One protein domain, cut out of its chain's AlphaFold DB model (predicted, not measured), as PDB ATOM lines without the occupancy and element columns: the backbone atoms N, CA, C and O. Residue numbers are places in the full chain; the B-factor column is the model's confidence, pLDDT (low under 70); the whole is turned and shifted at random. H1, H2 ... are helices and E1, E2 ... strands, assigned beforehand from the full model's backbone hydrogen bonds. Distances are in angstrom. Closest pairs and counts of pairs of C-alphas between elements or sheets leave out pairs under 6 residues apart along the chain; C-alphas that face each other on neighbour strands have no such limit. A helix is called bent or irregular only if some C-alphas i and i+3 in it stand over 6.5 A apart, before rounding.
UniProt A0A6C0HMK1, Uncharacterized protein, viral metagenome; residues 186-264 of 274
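Overview. This is residues 186 to 264 of the 274 residues of an uncharacterized protein of viral metagenome (UniProt A0A6C0HMK1). A small, strongly twisted three-stranded sheet has helix H2 packed slantwise over it, while helix H1 only grazes it and meets H2 with residues 205 to 209. Residues 219 to 224 stick out, and short E4 lies beyond H2. The 79 printed residues run E1 E2 H1 E3 H2 E4, mixed in class; the antiparallel sheet is ordered E2 E1 E3. The whole is compact, radius of gyration of the C-alphas 13.1 A, spans 42 by 31 by 19 A.

Along the chain. Find C-alpha 186 at (6.815, 19.927, 29.933); E1 runs from there to 192, 15.5 A. E2 follows, 195 to 200, 15.8 A, then H1, 205 to 220, 22.7 A, neither bent nor irregular, but only just: C-alphas 213 and 216 are 6.5 A apart. Next come E3, 231 to 234, and H2, 246 to 260, 21.1 A. E4, 262 to 264, ends at C-alpha 264 (1.180, 33.171, 38.238).

Arrangement. Look first at hairpin E1 and E2, where N 197 and O 190 are within hydrogen-bond range at 2.8 A. E3 is E1's other antiparallel neighbour, with N 191 and O 232 at 2.8 A. E2, H1 and E3 form a split strand-helix-strand unit, two strands running the same way with E1 between them; its crossover is right-handed. H2 is on the sheet at a height of 10.1 A, only just over E3, on which 3 of its C-alphas fall. H1 touches H2 at a steep tilt of 57 degrees, opposite ways; the closest C-alphas, of Pro 205 and Val 250, are 5.3 A apart. Each O i to N i+4 pair is within hydrogen-bond range in H2, 7 of 12 in H1. E4, pairing with no named strand, is apart from H1.

Size, cuts and confidence. The farthest C-alphas, of Lys 224 and Gly 261, are 42.0 A apart. The printed part has no cut. The link from E3 to H2 is long. Look for low confidence at residues 216 to 226, with pLDDT under 70.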
ATOM      1  N   LEU A 186       7.976  20.478  30.651       92.94
ATOM      2  CA  LEU A 186       6.815  19.927  29.933       92.94
ATOM      3  C   LEU A 186       7.089  18.555  29.290       92.94
ATOM      4  O   LEU A 186       6.154  17.911  28.823       92.94
ATOM      5  N   ASN A 187       8.350  18.103  29.259       92.06
ATOM      6  CA  ASN A 187       8.790  16.863  28.599       92.06
ATOM      7  C   ASN A 187       8.329  16.756  27.130       92.06
ATOM      8  O   ASN A 187       7.945  15.688  26.656       92.06
ATOM      9  N   LEU A 188       8.371  17.887  26.419       92.25
ATOM     10  CA  LEU A 188       8.104  18.002  24.986       92.25
ATOM     11  C   LEU A 188       9.373  18.443  24.258       92.25
ATOM     12  O   LEU A 188      10.147  19.247  24.785       92.25
ATOM     13  N   ASP A 189       9.532  17.978  23.022       94.62
ATOM     14  CA  ASP A 189      10.551  18.492  22.116       94.62
ATOM     15  C   ASP A 189      10.094  19.864  21.605       94.62
ATOM     16  O   ASP A 189       9.195  19.967  20.766       94.62
ATOM     17  N   PHE A 190      10.676  20.928  22.152       95.88
ATOM     18  CA  PHE A 190      10.372  22.309  21.794       95.88
ATOM     19  C   PHE A 190      11.482  22.877  20.917       95.88
ATOM     20  O   PHE A 190      12.661  22.657  21.182       95.88
ATOM     21  N   TYR A 191      11.111  23.607  19.872       94.88
ATOM     22  CA  TYR A 191      12.054  24.170  18.918       94.88
ATOM     23  C   TYR A 191      11.795  25.651  18.695       94.88
ATOM     24  O   TYR A 191      10.650  26.103  18.644       94.88
ATOM     25  N   ILE A 192      12.882  26.381  18.478       92.94
ATOM     26  CA  ILE A 192      12.865  27.750  17.976       92.94
ATOM     27  C   ILE A 192      13.568  27.689  16.630       92.94
ATOM     28  O   ILE A 192      14.774  27.453  16.567       92.94
ATOM     29  N   GLU A 193      12.802  27.825  15.552       91.56
ATOM     30  CA  GLU A 193      13.241  27.427  14.211       91.56
ATOM     31  C   GLU A 193      13.716  25.955  14.158       91.56
ATOM     32  O   GLU A 193      12.945  25.008  14.368       91.56
ATOM     33  N   SER A 194      14.996  25.740  13.852       91.44
ATOM     34  CA  SER A 194      15.625  24.426  13.758       91.44
ATOM     35  C   SER A 194      16.193  23.931  15.089       91.44
ATOM     36  O   SER A 194      16.295  22.719  15.271       91.44
ATOM     37  N   GLU A 195      16.514  24.830  16.018       92.06
ATOM     38  CA  GLU A 195      17.221  24.525  17.264       92.06
ATOM     39  C   GLU A 195      16.268  23.985  18.337       92.06
ATOM     40  O   GLU A 195      15.182  24.531  18.546       92.06
ATOM     41  N   GLN A 196      16.671  22.910  19.020       94.19
ATOM     42  CA  GLN A 196      15.893  22.275  20.085       94.19
ATOM     43  C   GLN A 196      16.222  22.882  21.451       94.19
ATOM     44  O   GLN A 196      17.382  23.112  21.785       94.19
ATOM     45  N   TYR A 197      15.191  23.076  22.266       93.88
ATOM     46  CA  TYR A 197      15.262  23.651  23.602       93.88
ATOM     47  C   TYR A 197      14.408  22.844  24.582       93.88
ATOM     48  O   TYR A 197      13.450  22.166  24.209       93.88
ATOM     49  N   LYS A 198      14.728  22.958  25.874       93.44
ATOM     50  CA  LYS A 198      13.894  22.414  26.949       93.44
ATOM     51  C   LYS A 198      12.797  23.422  27.290       93.44
ATOM     52  O   LYS A 198      13.104  24.542  27.695       93.44
ATOM     53  N   MET A 199      11.533  23.033  27.141       94.88
ATOM     54  CA  MET A 199      10.401  23.884  27.517       94.88
ATOM     55  C   MET A 199      10.066  23.717  28.997       94.88
ATOM     56  O   MET A 199       9.837  22.601  29.476       94.88
ATOM     57  N   LYS A 200      10.016  24.846  29.702       96.31
ATOM     58  CA  LYS A 200       9.619  24.942  31.105       96.31
ATOM     59  C   LYS A 200       8.301  25.692  31.223       96.31
ATOM     60  O   LYS A 200       7.931  26.443  30.321       96.31
ATOM     61  N   TYR A 201       7.609  25.485  32.336       97.62
ATOM     62  CA  TYR A 201       6.494  26.332  32.716       97.62
ATOM     63  C   TYR A 201       6.949  27.782  32.856       97.62
ATOM     64  O   TYR A 201       8.040  28.056  33.348       97.62
ATOM     65  N   GLU A 202       6.080  28.689  32.436       97.62
ATOM     66  CA  GLU A 202       6.298  30.120  32.525       97.62
ATOM     67  C   GLU A 202       4.980  30.785  32.943       97.62
ATOM     68  O   GLU A 202       3.979  30.652  32.223       97.62
ATOM     69  N   PRO A 203       4.940  31.472  34.101       97.56
ATOM     70  CA  PRO A 203       3.715  32.065  34.636       97.56
ATOM     71  C   PRO A 203       3.107  33.139  33.725       97.56
ATOM     72  O   PRO A 203       1.892  33.352  33.754       97.56
ATOM     73  N   PHE A 204       3.909  33.798  32.881       97.94
ATOM     74  CA  PHE A 204       3.446  34.853  31.975       97.94
ATOM     75  C   PHE A 204       3.679  34.495  30.498       97.94
ATOM     76  O   PHE A 204       4.456  35.159  29.800       97.94
ATOM     77  N   PRO A 205       2.944  33.506  29.957       97.69
ATOM     78  CA  PRO A 205       3.252  32.889  28.667       97.69
ATOM     79  C   PRO A 205       3.178  33.855  27.477       97.69
ATOM     80  O   PRO A 205       3.896  33.682  26.500       97.69
ATOM     81  N   ILE A 206       2.353  34.909  27.537       97.56
ATOM     82  CA  ILE A 206       2.292  35.928  26.470       97.56
ATOM     83  C   ILE A 206       3.590  36.742  26.409       97.56
ATOM     84  O   ILE A 206       4.102  37.017  25.323       97.56
ATOM     85  N   LYS A 207       4.107  37.166  27.571       95.94
ATOM     86  CA  LYS A 207       5.351  37.944  27.666       95.94
ATOM     87  C   LYS A 207       6.525  37.097  27.189       95.94
ATOM     88  O   LYS A 207       7.381  37.587  26.456       95.94
ATOM     89  N   ASP A 208       6.520  35.831  27.568       96.31
ATOM     90  CA  ASP A 208       7.557  34.890  27.194       96.31
ATOM     91  C   ASP A 208       7.523  34.498  25.720       96.31
ATOM     92  O   ASP A 208       8.560  34.534  25.067       96.31
ATOM     93  N   TYR A 209       6.339  34.267  25.146       96.06
ATOM     94  CA  TYR A 209       6.198  34.073  23.704       96.06
ATOM     95  C   TYR A 209       6.847  35.225  22.931       96.06
ATOM     96  O   TYR A 209       7.703  34.990  22.084       96.06
ATOM     97  N   LYS A 210       6.510  36.477  23.282       94.44
ATOM     98  CA  LYS A 210       7.117  37.669  22.665       94.44
ATOM     99  C   LYS A 210       8.636  37.680  22.837       94.44
ATOM    100  O   LYS A 210       9.361  37.919  21.878       94.44
ATOM    101  N   ARG A 211       9.137  37.374  24.039       92.94
ATOM    102  CA  ARG A 211      10.580  37.267  24.307       92.94
ATOM    103  C   ARG A 211      11.237  36.238  23.385       92.94
ATOM    104  O   ARG A 211      12.260  36.546  22.784       92.94
ATOM    105  N   LEU A 212      10.671  35.044  23.251       91.94
ATOM    106  CA  LEU A 212      11.230  33.977  22.421       91.94
ATOM    107  C   LEU A 212      11.215  34.344  20.931       91.94
ATOM    108  O   LEU A 212      12.219  34.136  20.250       91.94
ATOM    109  N   THR A 213      10.132  34.951  20.439       91.44
ATOM    110  CA  THR A 213      10.017  35.332  19.022       91.44
ATOM    111  C   THR A 213      10.836  36.569  18.653       91.44
ATOM    112  O   THR A 213      11.304  36.657  17.518       91.44
ATOM    113  N   ASP A 214      11.033  37.508  19.589       86.44
ATOM    114  CA  ASP A 214      11.681  38.803  19.328       86.44
ATOM    115  C   ASP A 214      13.173  38.830  19.732       86.44
ATOM    116  O   ASP A 214      13.990  39.451  19.049       86.44
ATOM    117  N   TYR A 215      13.560  38.185  20.844       70.00
ATOM    118  CA  TYR A 215      14.911  38.303  21.427       70.00
ATOM    119  C   TYR A 215      15.901  37.288  20.847       70.00
ATOM    120  O   TYR A 215      17.013  37.655  20.467       70.00
ATOM    121  N   ILE A 216      15.497  36.021  20.718       61.91
ATOM    122  CA  ILE A 216      16.366  34.976  20.143       61.91
ATOM    123  C   ILE A 216      16.617  35.251  18.652       61.91
ATOM    124  O   ILE A 216      17.645  34.848  18.107       61.91
ATOM    125  N   GLY A 217      15.733  36.017  18.002       53.62
ATOM    126  CA  GLY A 217      15.924  36.566  16.659       53.62
ATOM    127  C   GLY A 217      17.206  37.381  16.505       53.62
ATOM    128  O   GLY A 217      17.944  37.192  15.546       53.62
ATOM    129  N   LYS A 218      17.512  38.246  17.478       57.31
ATOM    130  CA  LYS A 218      18.575  39.255  17.346       57.31
ATOM    131  C   LYS A 218      19.984  38.732  17.606       57.31
ATOM    132  O   LYS A 218      20.933  39.307  17.095       57.31
ATOM    133  N   ARG A 219      20.137  37.676  18.412       61.16
ATOM    134  CA  ARG A 219      21.465  37.204  18.842       61.16
ATOM    135  C   ARG A 219      22.173  36.336  17.795       61.16
ATOM    136  O   ARG A 219      23.395  36.340  17.754       61.16
ATOM    137  N   ASN A 220      21.404  35.660  16.933       55.94
ATOM    138  CA  ASN A 220      21.927  34.723  15.926       55.94
ATOM    139  C   ASN A 220      21.639  35.161  14.476       55.94
ATOM    140  O   ASN A 220      21.970  34.425  13.553       55.94
ATOM    141  N   SER A 221      20.999  36.316  14.253       51.47
ATOM    142  CA  SER A 221      20.710  36.802  12.900       51.47
ATOM    143  C   SER A 221      21.712  37.869  12.472       51.47
ATOM    144  O   SER A 221      21.742  38.966  13.027       51.47
ATOM    145  N   THR A 222      22.492  37.568  11.435       55.78
ATOM    146  CA  THR A 222      23.211  38.571  10.635       55.78
ATOM    147  C   THR A 222      22.273  39.318   9.678       55.78
ATOM    148  O   THR A 222      22.676  40.317   9.079       55.78
ATOM    149  N   SER A 223      21.012  38.884   9.534       50.59
ATOM    150  CA  SER A 223      20.031  39.553   8.683       50.59
ATOM    151  C   SER A 223      19.406  40.742   9.419       50.59
ATOM    152  O   SER A 223      18.798  40.623  10.482       50.59
ATOM    153  N   LYS A 224      19.525  41.928   8.811       55.91
ATOM    154  CA  LYS A 224      18.875  43.176   9.252       55.91
ATOM    155  C   LYS A 224      17.344  43.153   9.101       55.91
ATOM    156  O   LYS A 224      16.677  44.120   9.460       55.91
ATOM    157  N   THR A 225      16.777  42.075   8.567       57.34
ATOM    158  CA  THR A 225      15.336  41.895   8.397       57.34
ATOM    159  C   THR A 225      14.752  41.298   9.677       57.34
ATOM    160  O   THR A 225      14.963  40.130   9.988       57.34
ATOM    161  N   GLY A 226      14.054  42.127  10.459       62.97
ATOM    162  CA  GLY A 226      13.483  41.804  11.775       62.97
ATOM    163  C   GLY A 226      12.312  40.813  11.759       62.97
ATOM    164  O   GLY A 226      11.285  41.073  12.384       62.97
ATOM    165  N   ASN A 227      12.446  39.693  11.052       73.19
ATOM    166  CA  ASN A 227      11.427  38.655  11.016       73.19
ATOM    167  C   ASN A 227      11.366  37.938  12.372       73.19
ATOM    168  O   ASN A 227      12.387  37.533  12.932       73.19
ATOM    169  N   ARG A 228      10.150  37.797  12.909       83.75
ATOM    170  CA  ARG A 228       9.897  37.042  14.142       83.75
ATOM    171  C   ARG A 228      10.217  35.569  13.927       83.75
ATOM    172  O   ARG A 228       9.856  35.015  12.893       83.75
ATOM    173  N   LYS A 229      10.831  34.945  14.934       87.50
ATOM    174  CA  LYS A 229      11.098  33.505  14.909       87.50
ATOM    175  C   LYS A 229       9.826  32.688  15.126       87.50
ATOM    176  O   LYS A 229       8.982  33.059  15.945       87.50
ATOM    177  N   ASN A 230       9.720  31.562  14.436       94.31
ATOM    178  CA  ASN A 230       8.675  30.568  14.628       94.31
ATOM    179  C   ASN A 230       9.038  29.605  15.763       94.31
ATOM    180  O   ASN A 230      10.182  29.165  15.903       94.31
ATOM    181  N   LEU A 231       8.033  29.259  16.563       96.19
ATOM    182  CA  LEU A 231       8.143  28.271  17.631       96.19
ATOM    183  C   LEU A 231       7.464  26.980  17.185       96.19
ATOM    184  O   LEU A 231       6.395  27.032  16.577       96.19
ATOM    185  N   TYR A 232       8.037  25.830  17.520       96.88
ATOM    186  CA  TYR A 232       7.457  24.533  17.188       96.88
ATOM    187  C   TYR A 232       7.499  23.582  18.376       96.88
ATOM    188  O   TYR A 232       8.374  23.672  19.233       96.88
ATOM    189  N   ILE A 233       6.580  22.622  18.387       96.38
ATOM    190  CA  ILE A 233       6.634  21.458  19.273       96.38
ATOM    191  C   ILE A 233       6.560  20.175  18.461       96.38
ATOM    192  O   ILE A 233       5.958  20.138  17.387       96.38
ATOM    193  N   LYS A 234       7.146  19.108  18.991       95.12
ATOM    194  CA  LYS A 234       7.004  17.756  18.466       95.12
ATOM    195  C   LYS A 234       6.513  16.847  19.587       95.12
ATOM    196  O   LYS A 234       7.115  16.758  20.656       95.12
ATOM    197  N   PHE A 235       5.373  16.208  19.350       89.56
ATOM    198  CA  PHE A 235       4.809  15.234  20.277       89.56
ATOM    199  C   PHE A 235       5.514  13.889  20.105       89.56
ATOM    200  O   PHE A 235       5.844  13.493  18.986       89.56
ATOM    201  N   LYS A 236       5.709  13.160  21.208       87.12
ATOM    202  CA  LYS A 236       6.272  11.806  21.164       87.12
ATOM    203  C   LYS A 236       5.417  10.924  20.245       87.12
ATOM    204  O   LYS A 236       4.207  10.839  20.429       87.12
ATOM    205  N   GLY A 237       6.048  10.295  19.255       86.56
ATOM    206  CA  GLY A 237       5.370   9.464  18.253       86.56
ATOM    207  C   GLY A 237       4.875  10.208  17.006       86.56
ATOM    208  O   GLY A 237       4.451   9.552  16.062       86.56
ATOM    209  N   ASN A 238       4.975  11.541  16.944       89.12
ATOM    210  CA  ASN A 238       4.709  12.305  15.724       89.12
ATOM    211  C   ASN A 238       6.038  12.774  15.101       89.12
ATOM    212  O   ASN A 238       6.784  13.501  15.760       89.12
ATOM    213  N   PRO A 239       6.371  12.389  13.854       89.50
ATOM    214  CA  PRO A 239       7.610  12.829  13.216       89.50
ATOM    215  C   PRO A 239       7.616  14.331  12.893       89.50
ATOM    216  O   PRO A 239       8.691  14.934  12.857       89.50
ATOM    217  N   ASN A 240       6.440  14.941  12.716       94.75
ATOM    218  CA  ASN A 240       6.294  16.304  12.223       94.75
ATOM    219  C   ASN A 240       6.272  17.339  13.355       94.75
ATOM    220  O   ASN A 240       5.623  17.169  14.390       94.75
ATOM    221  N   LYS A 241       6.957  18.462  13.117       95.88
ATOM    222  CA  LYS A 241       6.880  19.656  13.963       95.88
ATOM    223  C   LYS A 241       5.524  20.338  13.766       95.88
ATOM    224  O   LYS A 241       5.082  20.538  12.640       95.88
ATOM    225  N   THR A 242       4.890  20.735  14.862       96.56
ATOM    226  CA  THR A 242       3.665  21.545  14.860       96.56
ATOM    227  C   THR A 242       4.023  22.991  15.174       96.56
ATOM    228  O   THR A 242       4.650  23.249  16.203       96.56
ATOM    229  N   LEU A 243       3.631  23.928  14.304       97.00
ATOM    230  CA  LEU A 243       3.806  25.363  14.543       97.00
ATOM    231  C   LEU A 243       3.004  25.787  15.776       97.00
ATOM    232  O   LEU A 243       1.800  25.548  15.872       97.00
ATOM    233  N   LEU A 244       3.672  26.456  16.708       97.19
ATOM    234  CA  LEU A 244       3.091  26.905  17.956       97.19
ATOM    235  C   LEU A 244       2.813  28.408  17.878       97.19
ATOM    236  O   LEU A 244       3.660  29.237  18.195       97.19
ATOM    237  N   THR A 245       1.596  28.761  17.461       96.75
ATOM    238  CA  THR A 245       1.091  30.144  17.511       96.75
ATOM    239  C   THR A 245       1.077  30.691  18.943       96.75
ATOM    240  O   THR A 245       1.031  29.925  19.908       96.75
ATOM    241  N   SER A 246       0.993  32.017  19.099       97.12
ATOM    242  CA  SER A 246       0.847  32.651  20.420       97.12
ATOM    243  C   SER A 246      -0.340  32.089  21.217       97.12
ATOM    244  O   SER A 246      -0.196  31.777  22.397       97.12
ATOM    245  N   LYS A 247      -1.495  31.864  20.570       98.06
ATOM    246  CA  LYS A 247      -2.691  31.305  21.224       98.06
ATOM    247  C   LYS A 247      -2.458  29.875  21.719       98.06
ATOM    248  O   LYS A 247      -2.792  29.565  22.860       98.06
ATOM    249  N   SER A 248      -1.876  29.010  20.886       97.69
ATOM    250  CA  SER A 248      -1.571  27.623  21.268       97.69
ATOM    251  C   SER A 248      -0.452  27.531  22.309       97.69
ATOM    252  O   SER A 248      -0.531  26.675  23.182       97.69
ATOM    253  N   TYR A 249       0.539  28.430  22.274       97.56
ATOM    254  CA  TYR A 249       1.597  28.533  23.287       97.56
ATOM    255  C   TYR A 249       1.023  28.859  24.666       97.56
ATOM    256  O   TYR A 249       1.276  28.157  25.644       97.56
ATOM    257  N   VAL A 250       0.193  29.906  24.725       98.19
ATOM    258  CA  VAL A 250      -0.473  30.333  25.958       98.19
ATOM    259  C   VAL A 250      -1.355  29.221  26.493       98.19
ATOM    260  O   VAL A 250      -1.236  28.877  27.664       98.19
ATOM    261  N   LYS A 251      -2.179  28.608  25.635       97.88
ATOM    262  CA  LYS A 251      -3.030  27.490  26.040       97.88
ATOM    263  C   LYS A 251      -2.212  26.324  26.602       97.88
ATOM    264  O   LYS A 251      -2.537  25.848  27.681       97.88
ATOM    265  N   LEU A 252      -1.142  25.912  25.917       97.50
ATOM    266  CA  LEU A 252      -0.274  24.817  26.355       97.50
ATOM    267  C   LEU A 252       0.280  25.057  27.768       97.50
ATOM    268  O   LEU A 252       0.179  24.184  28.628       97.50
ATOM    269  N   LEU A 253       0.827  26.247  28.025       97.75
ATOM    270  CA  LEU A 253       1.396  26.585  29.330       97.75
ATOM    271  C   LEU A 253       0.330  26.782  30.414       97.75
ATOM    272  O   LEU A 253       0.538  26.363  31.550       97.75
ATOM    273  N   THR A 254      -0.821  27.372  30.080       97.81
ATOM    274  CA  THR A 254      -1.947  27.506  31.015       97.81
ATOM    275  C   THR A 254      -2.509  26.143  31.414       97.81
ATOM    276  O   THR A 254      -2.700  25.893  32.601       97.81
ATOM    277  N   ASP A 255      -2.724  25.239  30.456       97.44
ATOM    278  CA  ASP A 255      -3.214  23.885  30.729       97.44
ATOM    279  C   ASP A 255      -2.217  23.103  31.593       97.44
ATOM    280  O   ASP A 255      -2.612  22.457  32.566       97.44
ATOM    281  N   PHE A 256      -0.918  23.208  31.286       96.38
ATOM    282  CA  PHE A 256       0.138  22.608  32.100       96.38
ATOM    283  C   PHE A 256       0.121  23.151  33.532       96.38
ATOM    284  O   PHE A 256       0.054  22.369  34.478       96.38
ATOM    285  N   GLY A 257       0.108  24.477  33.708       96.56
ATOM    286  CA  GLY A 257       0.037  25.104  35.029       96.56
ATOM    287  C   GLY A 257      -1.198  24.661  35.813       96.56
ATOM    288  O   GLY A 257      -1.085  24.248  36.962       96.56
ATOM    289  N   ASN A 258      -2.371  24.621  35.176       96.19
ATOM    290  CA  ASN A 258      -3.610  24.167  35.809       96.19
ATOM    291  C   ASN A 258      -3.536  22.714  36.291       96.19
ATOM    292  O   ASN A 258      -3.972  22.429  37.416       96.19
ATOM    293  N   LYS A 259      -2.978  21.828  35.454       94.75
ATOM    294  CA  LYS A 259      -2.756  20.408  35.761       94.75
ATOM    295  C   LYS A 259      -1.788  20.238  36.930       94.75
ATOM    296  O   LYS A 259      -2.074  19.473  37.847       94.75
ATOM    297  N   MET A 260      -0.676  20.969  36.912       94.12
ATOM    298  CA  MET A 260       0.333  20.905  37.967       94.12
ATOM    299  C   MET A 260      -0.096  21.648  39.237       94.12
ATOM    300  O   MET A 260       0.410  21.371  40.309       94.12
ATOM    301  N   GLY A 261      -1.067  22.558  39.166       96.44
ATOM    302  CA  GLY A 261      -1.422  23.418  40.294       96.44
ATOM    303  C   GLY A 261      -0.469  24.591  40.485       96.44
ATOM    304  O   GLY A 261      -0.242  25.015  41.613       96.44
ATOM    305  N   TYR A 262       0.053  25.125  39.386       97.50
ATOM    306  CA  TYR A 262       0.824  26.359  39.354       97.50
ATOM    307  C   TYR A 262      -0.081  27.527  38.971       97.50
ATOM    308  O   TYR A 262      -0.875  27.424  38.032       97.50
ATOM    309  N   LEU A 263       0.059  28.646  39.675       98.19
ATOM    310  CA  LEU A 263      -0.542  29.924  39.301       98.19
ATOM    311  C   LEU A 263       0.533  31.003  39.149       98.19
ATOM    312  O   LEU A 263       1.549  30.956  39.841       98.19
ATOM    313  N   PRO A 264       0.307  32.012  38.293       98.38
ATOM    314  CA  PRO A 264       1.180  33.171  38.238       98.38
ATOM    315  C   PRO A 264       1.052  34.005  39.515       98.38
ATOM    316  O   PRO A 264      -0.048  34.429  39.883       98.38
TER     317      PRO A 264